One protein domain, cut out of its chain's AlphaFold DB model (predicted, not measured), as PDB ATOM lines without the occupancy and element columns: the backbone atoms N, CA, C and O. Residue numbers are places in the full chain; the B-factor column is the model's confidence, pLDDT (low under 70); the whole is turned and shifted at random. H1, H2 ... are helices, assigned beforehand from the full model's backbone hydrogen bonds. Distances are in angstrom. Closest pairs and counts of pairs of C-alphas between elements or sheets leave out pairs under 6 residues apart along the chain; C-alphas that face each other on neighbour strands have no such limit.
ATOM      1  N   ASN A 336       4.988  -9.412  36.860       65.94
ATOM      2  CA  ASN A 336       4.110  -9.779  37.970       65.94
ATOM      3  C   ASN A 336       3.215  -8.597  38.350       65.94
ATOM      4  O   ASN A 336       2.012  -8.764  38.501       65.94
ATOM      5  N   GLY A 337       3.773  -7.381  38.373       76.38
ATOM      6  CA  GLY A 337       2.992  -6.155  38.567       76.38
ATOM      7  C   GLY A 337       1.975  -5.879  37.450       76.38
ATOM      8  O   GLY A 337       0.956  -5.251  37.707       76.38
ATOM      9  N   ARG A 338       2.197  -6.371  36.218       75.00
ATOM     10  CA  ARG A 338       1.201  -6.279  35.133       75.00
ATOM     11  C   ARG A 338       0.094  -7.314  35.293       75.00
ATOM     12  O   ARG A 338      -1.066  -6.955  35.148       75.00
ATOM     13  N   MET A 339       0.435  -8.563  35.613       77.81
ATOM     14  CA  MET A 339      -0.556  -9.611  35.883       77.81
ATOM     15  C   MET A 339      -1.422  -9.264  37.098       77.81
ATOM     16  O   MET A 339      -2.642  -9.338  36.999       77.81
ATOM     17  N   GLN A 340      -0.817  -8.794  38.193       80.94
ATOM     18  CA  GLN A 340      -1.556  -8.370  39.379       80.94
ATOM     19  C   GLN A 340      -2.471  -7.179  39.077       80.94
ATOM     20  O   GLN A 340      -3.643  -7.241  39.408       80.94
ATOM     21  N   ASN A 341      -1.991  -6.151  38.366       81.44
ATOM     22  CA  ASN A 341      -2.824  -5.015  37.954       81.44
ATOM     23  C   ASN A 341      -4.005  -5.461  37.064       81.44
ATOM     24  O   ASN A 341      -5.120  -5.006  37.270       81.44
ATOM     25  N   ILE A 342      -3.810  -6.411  36.137       82.25
ATOM     26  CA  ILE A 342      -4.918  -6.981  35.343       82.25
ATOM     27  C   ILE A 342      -5.930  -7.713  36.242       82.25
ATOM     28  O   ILE A 342      -7.129  -7.506  36.082       82.25
ATOM     29  N   VAL A 343      -5.480  -8.527  37.203       81.94
ATOM     30  CA  VAL A 343      -6.370  -9.224  38.153       81.94
ATOM     31  C   VAL A 343      -7.098  -8.237  39.072       81.94
ATOM     32  O   VAL A 343      -8.299  -8.378  39.288       81.94
ATOM     33  N   ASP A 344      -6.410  -7.205  39.562       82.25
ATOM     34  CA  ASP A 344      -6.974  -6.146  40.401       82.25
ATOM     35  C   ASP A 344      -8.028  -5.323  39.638       82.25
ATOM     36  O   ASP A 344      -9.061  -4.966  40.206       82.25
ATOM     37  N   LEU A 345      -7.809  -5.078  38.344       83.31
ATOM     38  CA  LEU A 345      -8.742  -4.404  37.438       83.31
ATOM     39  C   LEU A 345      -9.977  -5.272  37.129       83.31
ATOM     40  O   LEU A 345     -11.107  -4.793  37.137       83.31
ATOM     41  N   VAL A 346      -9.767  -6.569  36.893       82.25
ATOM     42  CA  VAL A 346     -10.819  -7.553  36.583       82.25
ATOM     43  C   VAL A 346     -11.683  -7.879  37.809       82.25
ATOM     44  O   VAL A 346     -12.899  -8.019  37.693       82.25
ATOM     45  N   MET A 347     -11.094  -7.939  39.007       80.81
ATOM     46  CA  MET A 347     -11.828  -8.104  40.270       80.81
ATOM     47  C   MET A 347     -12.390  -6.789  40.838       80.81
ATOM     48  O   MET A 347     -13.038  -6.808  41.885       80.81
ATOM     49  N   TRP A 348     -12.191  -5.655  40.156       83.31
ATOM     50  CA  TRP A 348     -12.591  -4.313  40.599       83.31
ATOM     51  C   TRP A 348     -11.988  -3.871  41.949       83.31
ATOM     52  O   TRP A 348     -12.611  -3.103  42.683       83.31
ATOM     53  N   ARG A 349     -10.783  -4.338  42.294       83.00
ATOM     54  CA  ARG A 349     -10.044  -3.894  43.493       83.00
ATOM     55  C   ARG A 349      -9.670  -2.413  43.385       83.00
ATOM     56  O   ARG A 349      -9.865  -1.662  44.334       83.00
ATOM     57  N   ASP A 350      -9.242  -1.971  42.203       84.62
ATOM     58  CA  ASP A 350      -9.078  -0.552  41.869       84.62
ATOM     59  C   ASP A 350     -10.334  -0.021  41.158       84.62
ATOM     60  O   ASP A 350     -10.341   0.111  39.929       84.62
ATOM     61  N   VAL A 351     -11.411   0.275  41.898       84.38
ATOM     62  CA  VAL A 351     -12.721   0.651  41.315       84.38
ATOM     63  C   VAL A 351     -12.586   1.720  40.228       84.38
ATOM     64  O   VAL A 351     -13.028   1.476  39.113       84.38
ATOM     65  N   SER A 352     -11.899   2.840  40.485       87.44
ATOM     66  CA  SER A 352     -11.770   3.947  39.521       87.44
ATOM     67  C   SER A 352     -11.021   3.575  38.236       87.44
ATOM     68  O   SER A 352     -11.377   4.038  37.153       87.44
ATOM     69  N   LYS A 353      -9.985   2.726  38.320       87.00
ATOM     70  CA  LYS A 353      -9.261   2.237  37.129       87.00
ATOM     71  C   LYS A 353     -10.131   1.241  36.364       87.00
ATOM     72  O   LYS A 353     -10.187   1.283  35.138       87.00
ATOM     73  N   SER A 354     -10.844   0.395  37.106       88.75
ATOM     74  CA  SER A 354     -11.740  -0.633  36.580       88.75
ATOM     75  C   SER A 354     -12.911   0.006  35.841       88.75
ATOM     76  O   SER A 354     -13.137  -0.342  34.694       88.75
ATOM     77  N   THR A 355     -13.569   1.025  36.408       90.19
ATOM     78  CA  THR A 355     -14.616   1.807  35.726       90.19
ATOM     79  C   THR A 355     -14.096   2.538  34.494       90.19
ATOM     80  O   THR A 355     -14.829   2.647  33.520       90.19
ATOM     81  N   LEU A 356     -12.850   3.025  34.502       90.50
ATOM     82  CA  LEU A 356     -12.272   3.705  33.337       90.50
ATOM     83  C   LEU A 356     -11.970   2.731  32.193       90.50
ATOM     84  O   LEU A 356     -12.315   3.028  31.056       90.50
ATOM     85  N   VAL A 357     -11.388   1.559  32.465       89.75
ATOM     86  CA  VAL A 357     -11.119   0.555  31.415       89.75
ATOM     87  C   VAL A 357     -12.392  -0.186  30.999       89.75
ATOM     88  O   VAL A 357     -12.580  -0.446  29.813       89.75
ATOM     89  N   PHE A 358     -13.308  -0.458  31.931       89.56
ATOM     90  CA  PHE A 358     -14.630  -1.012  31.640       89.56
ATOM     91  C   PHE A 358     -15.477  -0.036  30.816       89.56
ATOM     92  O   PHE A 358     -16.076  -0.428  29.818       89.56
ATOM     93  N   GLY A 359     -15.486   1.247  31.189       91.25
ATOM     94  CA  GLY A 359     -16.190   2.312  30.477       91.25
ATOM     95  C   GLY A 359     -15.589   2.593  29.102       91.25
ATOM     96  O   GLY A 359     -16.327   2.634  28.127       91.25
ATOM     97  N   LEU A 360     -14.259   2.697  28.989       89.88
ATOM     98  CA  LEU A 360     -13.572   2.859  27.701       89.88
ATOM     99  C   LEU A 360     -13.772   1.638  26.797       89.88
ATOM    100  O   LEU A 360     -14.016   1.803  25.608       89.88
ATOM    101  N   GLY A 361     -13.710   0.422  27.345       88.88
ATOM    102  CA  GLY A 361     -13.990  -0.798  26.592       88.88
ATOM    103  C   GLY A 361     -15.449  -0.869  26.143       88.88
ATOM    104  O   GLY A 361     -15.698  -1.084  24.965       88.88
ATOM    105  N   THR A 362     -16.412  -0.573  27.020       87.88
ATOM    106  CA  THR A 362     -17.842  -0.489  26.665       87.88
ATOM    107  C   THR A 362     -18.108   0.619  25.640       87.88
ATOM    108  O   THR A 362     -18.936   0.438  24.754       87.88
ATOM    109  N   PHE A 363     -17.383   1.739  25.704       88.31
ATOM    110  CA  PHE A 363     -17.486   2.832  24.737       88.31
ATOM    111  C   PHE A 363     -16.900   2.459  23.370       88.31
ATOM    112  O   PHE A 363     -17.558   2.652  22.352       88.31
ATOM    113  N   LEU A 364     -15.702   1.869  23.328       84.06
ATOM    114  CA  LEU A 364     -15.133   1.311  22.098       84.06
ATOM    115  C   LEU A 364     -16.055   0.231  21.522       84.06
ATOM    116  O   LEU A 364     -16.244   0.173  20.308       84.06
ATOM    117  N   LEU A 365     -16.692  -0.566  22.387       84.19
ATOM    118  CA  LEU A 365     -17.651  -1.569  21.961       84.19
ATOM    119  C   LEU A 365     -18.947  -0.954  21.402       84.19
ATOM    120  O   LEU A 365     -19.431  -1.404  20.370       84.19
ATOM    121  N   ILE A 366     -19.545   0.059  22.036       83.50
ATOM    122  CA  ILE A 366     -20.776   0.668  21.502       83.50
ATOM    123  C   ILE A 366     -20.488   1.501  20.244       83.50
ATOM    124  O   ILE A 366     -21.265   1.452  19.298       83.50
ATOM    125  N   SER A 367     -19.328   2.159  20.176       80.81
ATOM    126  CA  SER A 367     -18.851   2.886  18.993       80.81
ATOM    127  C   SER A 367     -18.622   1.946  17.803       80.81
ATOM    128  O   SER A 367     -19.132   2.188  16.711       80.81
ATOM    129  N   SER A 368     -17.967   0.800  18.020       72.44
ATOM    130  CA  SER A 368     -17.799  -0.229  16.983       72.44
ATOM    131  C   SER A 368     -19.074  -1.046  16.712       72.44
ATOM    132  O   SER A 368     -19.139  -1.720  15.694       72.44
ATOM    133  N   SER A 369     -20.097  -0.961  17.576       72.88
ATOM    134  CA  SER A 369     -21.465  -1.439  17.299       72.88
ATOM    135  C   SER A 369     -22.221  -0.521  16.336       72.88
ATOM    136  O   SER A 369     -23.215  -0.948  15.756       72.88
ATOM    137  N   TYR A 370     -21.811   0.751  16.261       66.94
ATOM    138  CA  TYR A 370     -22.474   1.820  15.511       66.94
ATOM    139  C   TYR A 370     -21.828   2.067  14.139       66.94
ATOM    140  O   TYR A 370     -22.461   2.630  13.247       66.94
ATOM    141  N   ALA A 371     -20.597   1.587  13.937       67.62
ATOM    142  CA  ALA A 371     -20.077   1.315  12.605       67.62
ATOM    143  C   ALA A 371     -20.966   0.245  11.943       67.62
ATOM    144  O   ALA A 371     -20.907  -0.935  12.290       67.62
ATOM    145  N   LYS A 372     -21.844   0.689  11.039       53.66
ATOM    146  CA  LYS A 372     -22.697  -0.182  10.224       53.66
ATOM    147  C   LYS A 372     -21.838  -1.037   9.267       53.66
ATOM    148  O   LYS A 372     -20.615  -0.930   9.243       53.66
ATOM    149  N   LEU A 473     -20.388 -11.444  15.504       70.19
ATOM    150  CA  LEU A 473     -19.052 -11.131  16.047       70.19
ATOM    151  C   LEU A 473     -19.143 -10.059  17.148       70.19
ATOM    152  O   LEU A 473     -18.376 -10.062  18.112       70.19
ATOM    153  N   TRP A 474     -20.140  -9.185  17.016       76.12
ATOM    154  CA  TRP A 474     -20.393  -8.070  17.897       76.12
ATOM    155  C   TRP A 474     -21.079  -8.431  19.227       76.12
ATOM    156  O   TRP A 474     -20.664  -7.946  20.286       76.12
ATOM    157  N   THR A 475     -22.083  -9.318  19.227       75.56
ATOM    158  CA  THR A 475     -22.661  -9.855  20.474       75.56
ATOM    159  C   THR A 475     -21.660 -10.738  21.205       75.56
ATOM    160  O   THR A 475     -21.584 -10.665  22.429       75.56
ATOM    161  N   LEU A 476     -20.818 -11.487  20.486       77.19
ATOM    162  CA  LEU A 476     -19.736 -12.258  21.097       77.19
ATOM    163  C   LEU A 476     -18.688 -11.353  21.760       77.19
ATOM    164  O   LEU A 476     -18.308 -11.607  22.900       77.19
ATOM    165  N   ALA A 477     -18.261 -10.273  21.097       80.62
ATOM    166  CA  ALA A 477     -17.335  -9.298  21.676       80.62
ATOM    167  C   ALA A 477     -17.906  -8.655  22.955       80.62
ATOM    168  O   ALA A 477     -17.212  -8.592  23.974       80.62
ATOM    169  N   LYS A 478     -19.191  -8.264  22.936       81.94
ATOM    170  CA  LYS A 478     -19.931  -7.805  24.125       81.94
ATOM    171  C   LYS A 478     -19.934  -8.877  25.227       81.94
ATOM    172  O   LYS A 478     -19.507  -8.588  26.340       81.94
ATOM    173  N   LEU A 479     -20.357 -10.109  24.934       83.19
ATOM    174  CA  LEU A 479     -20.461 -11.199  25.917       83.19
ATOM    175  C   LEU A 479     -19.110 -11.612  26.515       83.19
ATOM    176  O   LEU A 479     -19.043 -11.877  27.712       83.19
ATOM    177  N   VAL A 480     -18.027 -11.632  25.734       86.25
ATOM    178  CA  VAL A 480     -16.676 -11.928  26.241       86.25
ATOM    179  C   VAL A 480     -16.174 -10.794  27.134       86.25
ATOM    180  O   VAL A 480     -15.665 -11.055  28.223       86.25
ATOM    181  N   PHE A 481     -16.351  -9.535  26.724       87.50
ATOM    182  CA  PHE A 481     -15.927  -8.377  27.513       87.50
ATOM    183  C   PHE A 481     -16.704  -8.253  28.828       87.50
ATOM    184  O   PHE A 481     -16.104  -8.198  29.904       87.50
ATOM    185  N   PHE A 482     -18.038  -8.272  28.759       86.50
ATOM    186  CA  PHE A 482     -18.887  -8.287  29.947       86.50
ATOM    187  C   PHE A 482     -18.617  -9.537  30.786       86.50
ATOM    188  O   PHE A 482     -18.485  -9.422  31.997       86.50
ATOM    189  N   GLY A 483     -18.414 -10.703  30.169       85.50
ATOM    190  CA  GLY A 483     -18.015 -11.931  30.851       85.50
ATOM    191  C   GLY A 483     -16.757 -11.753  31.704       85.50
ATOM    192  O   GLY A 483     -16.785 -12.050  32.896       85.50
ATOM    193  N   VAL A 484     -15.682 -11.191  31.146       87.31
ATOM    194  CA  VAL A 484     -14.420 -10.962  31.875       87.31
ATOM    195  C   VAL A 484     -14.594 -10.034  33.084       87.31
ATOM    196  O   VAL A 484     -13.973 -10.288  34.110       87.31
ATOM    197  N   PHE A 485     -15.445  -9.003  33.020       83.75
ATOM    198  CA  PHE A 485     -15.637  -8.059  34.138       83.75
ATOM    199  C   PHE A 485     -16.788  -8.405  35.100       83.75
ATOM    200  O   PHE A 485     -16.774  -7.948  36.247       83.75
ATOM    201  N   ILE A 486     -17.774  -9.193  34.661       83.06
ATOM    202  CA  ILE A 486     -18.959  -9.579  35.442       83.06
ATOM    203  C   ILE A 486     -18.769 -10.956  36.080       83.06
ATOM    204  O   ILE A 486     -19.040 -11.086  37.272       83.06
ATOM    205  N   ILE A 487     -18.263 -11.969  35.361       80.94
ATOM    206  CA  ILE A 487     -18.141 -13.341  35.896       80.94
ATOM    207  C   ILE A 487     -17.294 -13.373  37.179       80.94
ATOM    208  O   ILE A 487     -17.780 -13.926  38.161       80.94
ATOM    209  N   PRO A 488     -16.109 -12.736  37.284       79.19
ATOM    210  CA  PRO A 488     -15.334 -12.751  38.530       79.19
ATOM    211  C   PRO A 488     -16.055 -12.073  39.702       79.19
ATOM    212  O   PRO A 488     -15.949 -12.534  40.838       79.19
ATOM    213  N   LYS A 489     -16.843 -11.022  39.440       75.94
ATOM    214  CA  LYS A 489     -17.666 -10.350  40.457       75.94
ATOM    215  C   LYS A 489     -18.863 -11.195  40.884       75.94
ATOM    216  O   LYS A 489     -19.099 -11.341  42.078       75.94
ATOM    217  N   VAL A 490     -19.571 -11.806  39.939       77.88
ATOM    218  CA  VAL A 490     -20.701 -12.707  40.201       77.88
ATOM    219  C   VAL A 490     -20.231 -13.990  40.901       77.88
ATOM    220  O   VAL A 490     -20.859 -14.436  41.857       77.88
ATOM    221  N   CYS A 491     -19.071 -14.537  40.541       69.12
ATOM    222  CA  CYS A 491     -18.445 -15.642  41.267       69.12
ATOM    223  C   CYS A 491     -17.927 -15.229  42.656       69.12
ATOM    224  O   CYS A 491     -17.967 -16.042  43.574       69.12
ATOM    225  N   SER A 492     -17.477 -13.990  42.863       75.75
ATOM    226  CA  SER A 492     -17.064 -13.523  44.194       75.75
ATOM    227  C   SER A 492     -18.262 -13.264  45.117       75.75
ATOM    228  O   SER A 492     -18.322 -13.816  46.212       75.75
ATOM    229  N   SER A 493     -19.233 -12.463  44.676       73.25
ATOM    230  CA  SER A 493     -20.343 -11.987  45.514       73.25
ATOM    231  C   SER A 493     -21.566 -12.908  45.518       73.25
ATOM    232  O   SER A 493     -22.328 -12.900  46.481       73.25
ATOM    233  N   TYR A 494     -21.767 -13.696  44.458       72.56
ATOM    234  CA  TYR A 494     -22.976 -14.495  44.239       72.56
ATOM    235  C   TYR A 494     -22.731 -16.004  44.112       72.56
ATOM    236  O   TYR A 494     -23.709 -16.738  44.033       72.56
ATOM    237  N   SER A 495     -21.494 -16.522  44.150       73.88
ATOM    238  CA  SER A 495     -21.248 -17.976  44.008       73.88
ATOM    239  C   SER A 495     -21.996 -18.832  45.025       73.88
ATOM    240  O   SER A 495     -22.500 -19.887  44.664       73.88
ATOM    241  N   THR A 496     -22.136 -18.390  46.276       75.88
ATOM    242  CA  THR A 496     -22.901 -19.124  47.298       75.88
ATOM    243  C   THR A 496     -24.404 -19.123  47.020       75.88
ATOM    244  O   THR A 496     -25.081 -20.099  47.341       75.88
ATOM    245  N   GLN A 497     -24.930 -18.071  46.388       78.38
ATOM    246  CA  GLN A 497     -26.336 -17.969  45.997       78.38
ATOM    247  C   GLN A 497     -26.602 -18.721  44.687       78.38
ATOM    248  O   GLN A 497     -27.520 -19.528  44.640       78.38
ATOM    249  N   LEU A 498     -25.751 -18.566  43.670       79.19
ATOM    250  CA  LEU A 498     -25.811 -19.298  42.403       79.19
ATOM    251  C   LEU A 498     -25.519 -20.793  42.559       79.19
ATOM    252  O   LEU A 498     -26.115 -21.589  41.846       79.19
ATOM    253  N   ALA A 499     -24.674 -21.216  43.500       79.25
ATOM    254  CA  ALA A 499     -24.493 -22.636  43.798       79.25
ATOM    255  C   ALA A 499     -25.712 -23.234  44.516       79.25
ATOM    256  O   ALA A 499     -26.020 -24.402  44.298       79.25
ATOM    257  N   ARG A 500     -26.427 -22.452  45.342       79.50
ATOM    258  CA  ARG A 500     -27.692 -22.876  45.971       79.50
ATOM    259  C   ARG A 500     -28.843 -22.885  44.970       79.50
ATOM    260  O   ARG A 500     -29.503 -23.902  44.850       79.50
ATOM    261  N   TYR A 501     -29.042 -21.799  44.227       80.12
ATOM    262  CA  TYR A 501     -30.072 -21.660  43.196       80.12
ATOM    263  C   TYR A 501     -29.835 -22.624  42.030       80.12
ATOM    264  O   TYR A 501     -30.762 -23.280  41.575       80.12
ATOM    265  N   GLY A 502     -28.581 -22.773  41.599       84.38
ATOM    266  CA  GLY A 502     -28.165 -23.713  40.565       84.38
ATOM    267  C   GLY A 502     -28.269 -25.171  41.001       84.38
ATOM    268  O   GLY A 502     -28.725 -25.981  40.203       84.38
ATOM    269  N   ARG A 503     -27.936 -25.526  42.258       82.56
ATOM    270  CA  ARG A 503     -28.267 -26.868  42.770       82.56
ATOM    271  C   ARG A 503     -29.767 -27.062  42.909       82.56
ATOM    272  O   ARG A 503     -30.248 -28.044  42.379       82.56
ATOM    273  N   PHE A 504     -30.507 -26.114  43.480       84.06
ATOM    274  CA  PHE A 504     -31.963 -26.199  43.591       84.06
ATOM    275  C   PHE A 504     -32.642 -26.382  42.228       84.06
ATOM    276  O   PHE A 504     -33.488 -27.253  42.101       84.06
ATOM    277  N   TRP A 505     -32.247 -25.642  41.187       84.38
ATOM    278  CA  TRP A 505     -32.768 -25.836  39.830       84.38
ATOM    279  C   TRP A 505     -32.305 -27.146  39.193       84.38
ATOM    280  O   TRP A 505     -33.113 -27.824  38.569       84.38
ATOM    281  N   LEU A 506     -31.035 -27.535  39.349       83.56
ATOM    282  CA  LEU A 506     -30.530 -28.806  38.822       83.56
ATOM    283  C   LEU A 506     -31.206 -30.004  39.506       83.56
ATOM    284  O   LEU A 506     -31.497 -30.995  38.849       83.56
ATOM    285  N   GLU A 507     -31.493 -29.895  40.800       85.69
ATOM    286  CA  GLU A 507     -32.245 -30.856  41.606       85.69
ATOM    287  C   GLU A 507     -33.727 -30.819  41.210       85.69
ATOM    288  O   GLU A 507     -34.277 -31.862  40.894       85.69
ATOM    289  N   ARG A 508     -34.357 -29.649  41.046       80.81
ATOM    290  CA  ARG A 508     -35.747 -29.513  40.563       80.81
ATOM    291  C   ARG A 508     -35.946 -30.101  39.159       80.81
ATOM    292  O   ARG A 508     -36.951 -30.773  38.933       80.81
ATOM    293  N   PHE A 509     -34.999 -29.881  38.243       78.94
ATOM    294  CA  PHE A 509     -34.987 -30.479  36.904       78.94
ATOM    295  C   PHE A 509     -34.716 -31.986  36.956       78.94
ATOM    296  O   PHE A 509     -35.449 -32.745  36.330       78.94
ATOM    297  N   ARG A 510     -33.698 -32.435  37.703       82.62
ATOM    298  CA  ARG A 510     -33.356 -33.861  37.847       82.62
ATOM    299  C   ARG A 510     -34.486 -34.640  38.503       82.62
ATOM    300  O   ARG A 510     -34.832 -35.711  38.032       82.62
ATOM    301  N   ASP A 511     -35.073 -34.109  39.561       80.56
ATOM    302  CA  ASP A 511     -36.094 -34.795  40.341       80.56
ATOM    303  C   ASP A 511     -37.437 -34.748  39.594       80.56
ATOM    304  O   ASP A 511     -38.182 -35.722  39.635       80.56
ATOM    305  N   GLY A 512     -37.705 -33.708  38.790       81.00
ATOM    306  CA  GLY A 512     -38.783 -33.730  37.793       81.00
ATOM    307  C   GLY A 512     -38.558 -34.792  36.706       81.00
ATOM    308  O   GLY A 512     -39.449 -35.588  36.429       81.00
ATOM    309  N   TRP A 513     -37.346 -34.869  36.151       76.69
ATOM    310  CA  TRP A 513     -36.944 -35.856  35.139       76.69
ATOM    311  C   TRP A 513     -37.002 -37.306  35.643       76.69
ATOM    312  O   TRP A 513     -37.432 -38.208  34.923       76.69
ATOM    313  N   GLU A 514     -36.598 -37.539  36.891       76.88
ATOM    314  CA  GLU A 514     -36.690 -38.839  37.549       76.88
ATOM    315  C   GLU A 514     -38.137 -39.196  37.924       76.88
ATOM    316  O   GLU A 514     -38.515 -40.358  37.783       76.88
ATOM    317  N   SER A 515     -38.966 -38.212  38.303       77.19
ATOM    318  CA  SER A 515     -40.400 -38.408  38.587       77.19
ATOM    319  C   SER A 515     -41.248 -38.654  37.332       77.19
ATOM    320  O   SER A 515     -42.341 -39.214  37.423       77.19
ATOM    321  N   CYS A 516     -40.769 -38.272  36.145       71.31
ATOM    322  CA  CYS A 516     -41.448 -38.549  34.882       71.31
ATOM    323  C   CYS A 516     -41.413 -40.049  34.534       71.31
ATOM    324  O   CYS A 516     -40.559 -40.504  33.773       71.31
TER     325      CYS A 516
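This is residues 336 to 372 and 473 to 516 of the 633 residues of a protein of Oryza meridionalis (UniProt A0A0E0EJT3). The kinked helix H3 stands side by side with H2, H1 is set crosswise to H3, and beyond H3 the helix H4 leads away as an arm, its residues 500 to 515 and Cys 516 sticking out. The printed part has 81 residues with four named helices, H1 to H4 in chain order: all helix. It is flat, 50 by 38 by 20 A, and only just extended, close to loose, with radius of gyration of the C-alphas 17.8 A.

H3, residues 473 to 493, begins at C-alpha 473 (-19.052, -11.131, 16.047), spans 29.5 A and has a kink of 39 degrees near residue 485. H4, residues 495 to 515, spans 28.5 A and ends at C-alpha 515 (-40.400, -38.408, 38.587). H2, residues 351 to 370, spans 27.6 A; H1, residues 336 to 346, 15.2 A.

H3 touches H2 at a shallow tilt of 22 degrees, opposite ways; the closest C-alphas, Ser 369 and Trp 474, are 6.7 A apart. H1 only just touches H3, with 3 pairs of C-alphas within 8 A, by residues 484 to 488 of H3 alone, about perpendicular at 86 degrees; closest are C-alphas 346 and 485, 5.4 A. H1 and H2 touch only at the corner. H3 and H4 meet only through their tight link. Every O i to N i+4 pair is within hydrogen-bond range in H1, H2 and H4, and 15 of 17 in H3.

Residues 373 to 472 are cut out, and C-alphas 372 and 473 are 12.9 A apart. Residues 336, 370 to 372 and 491 have pLDDT under 70.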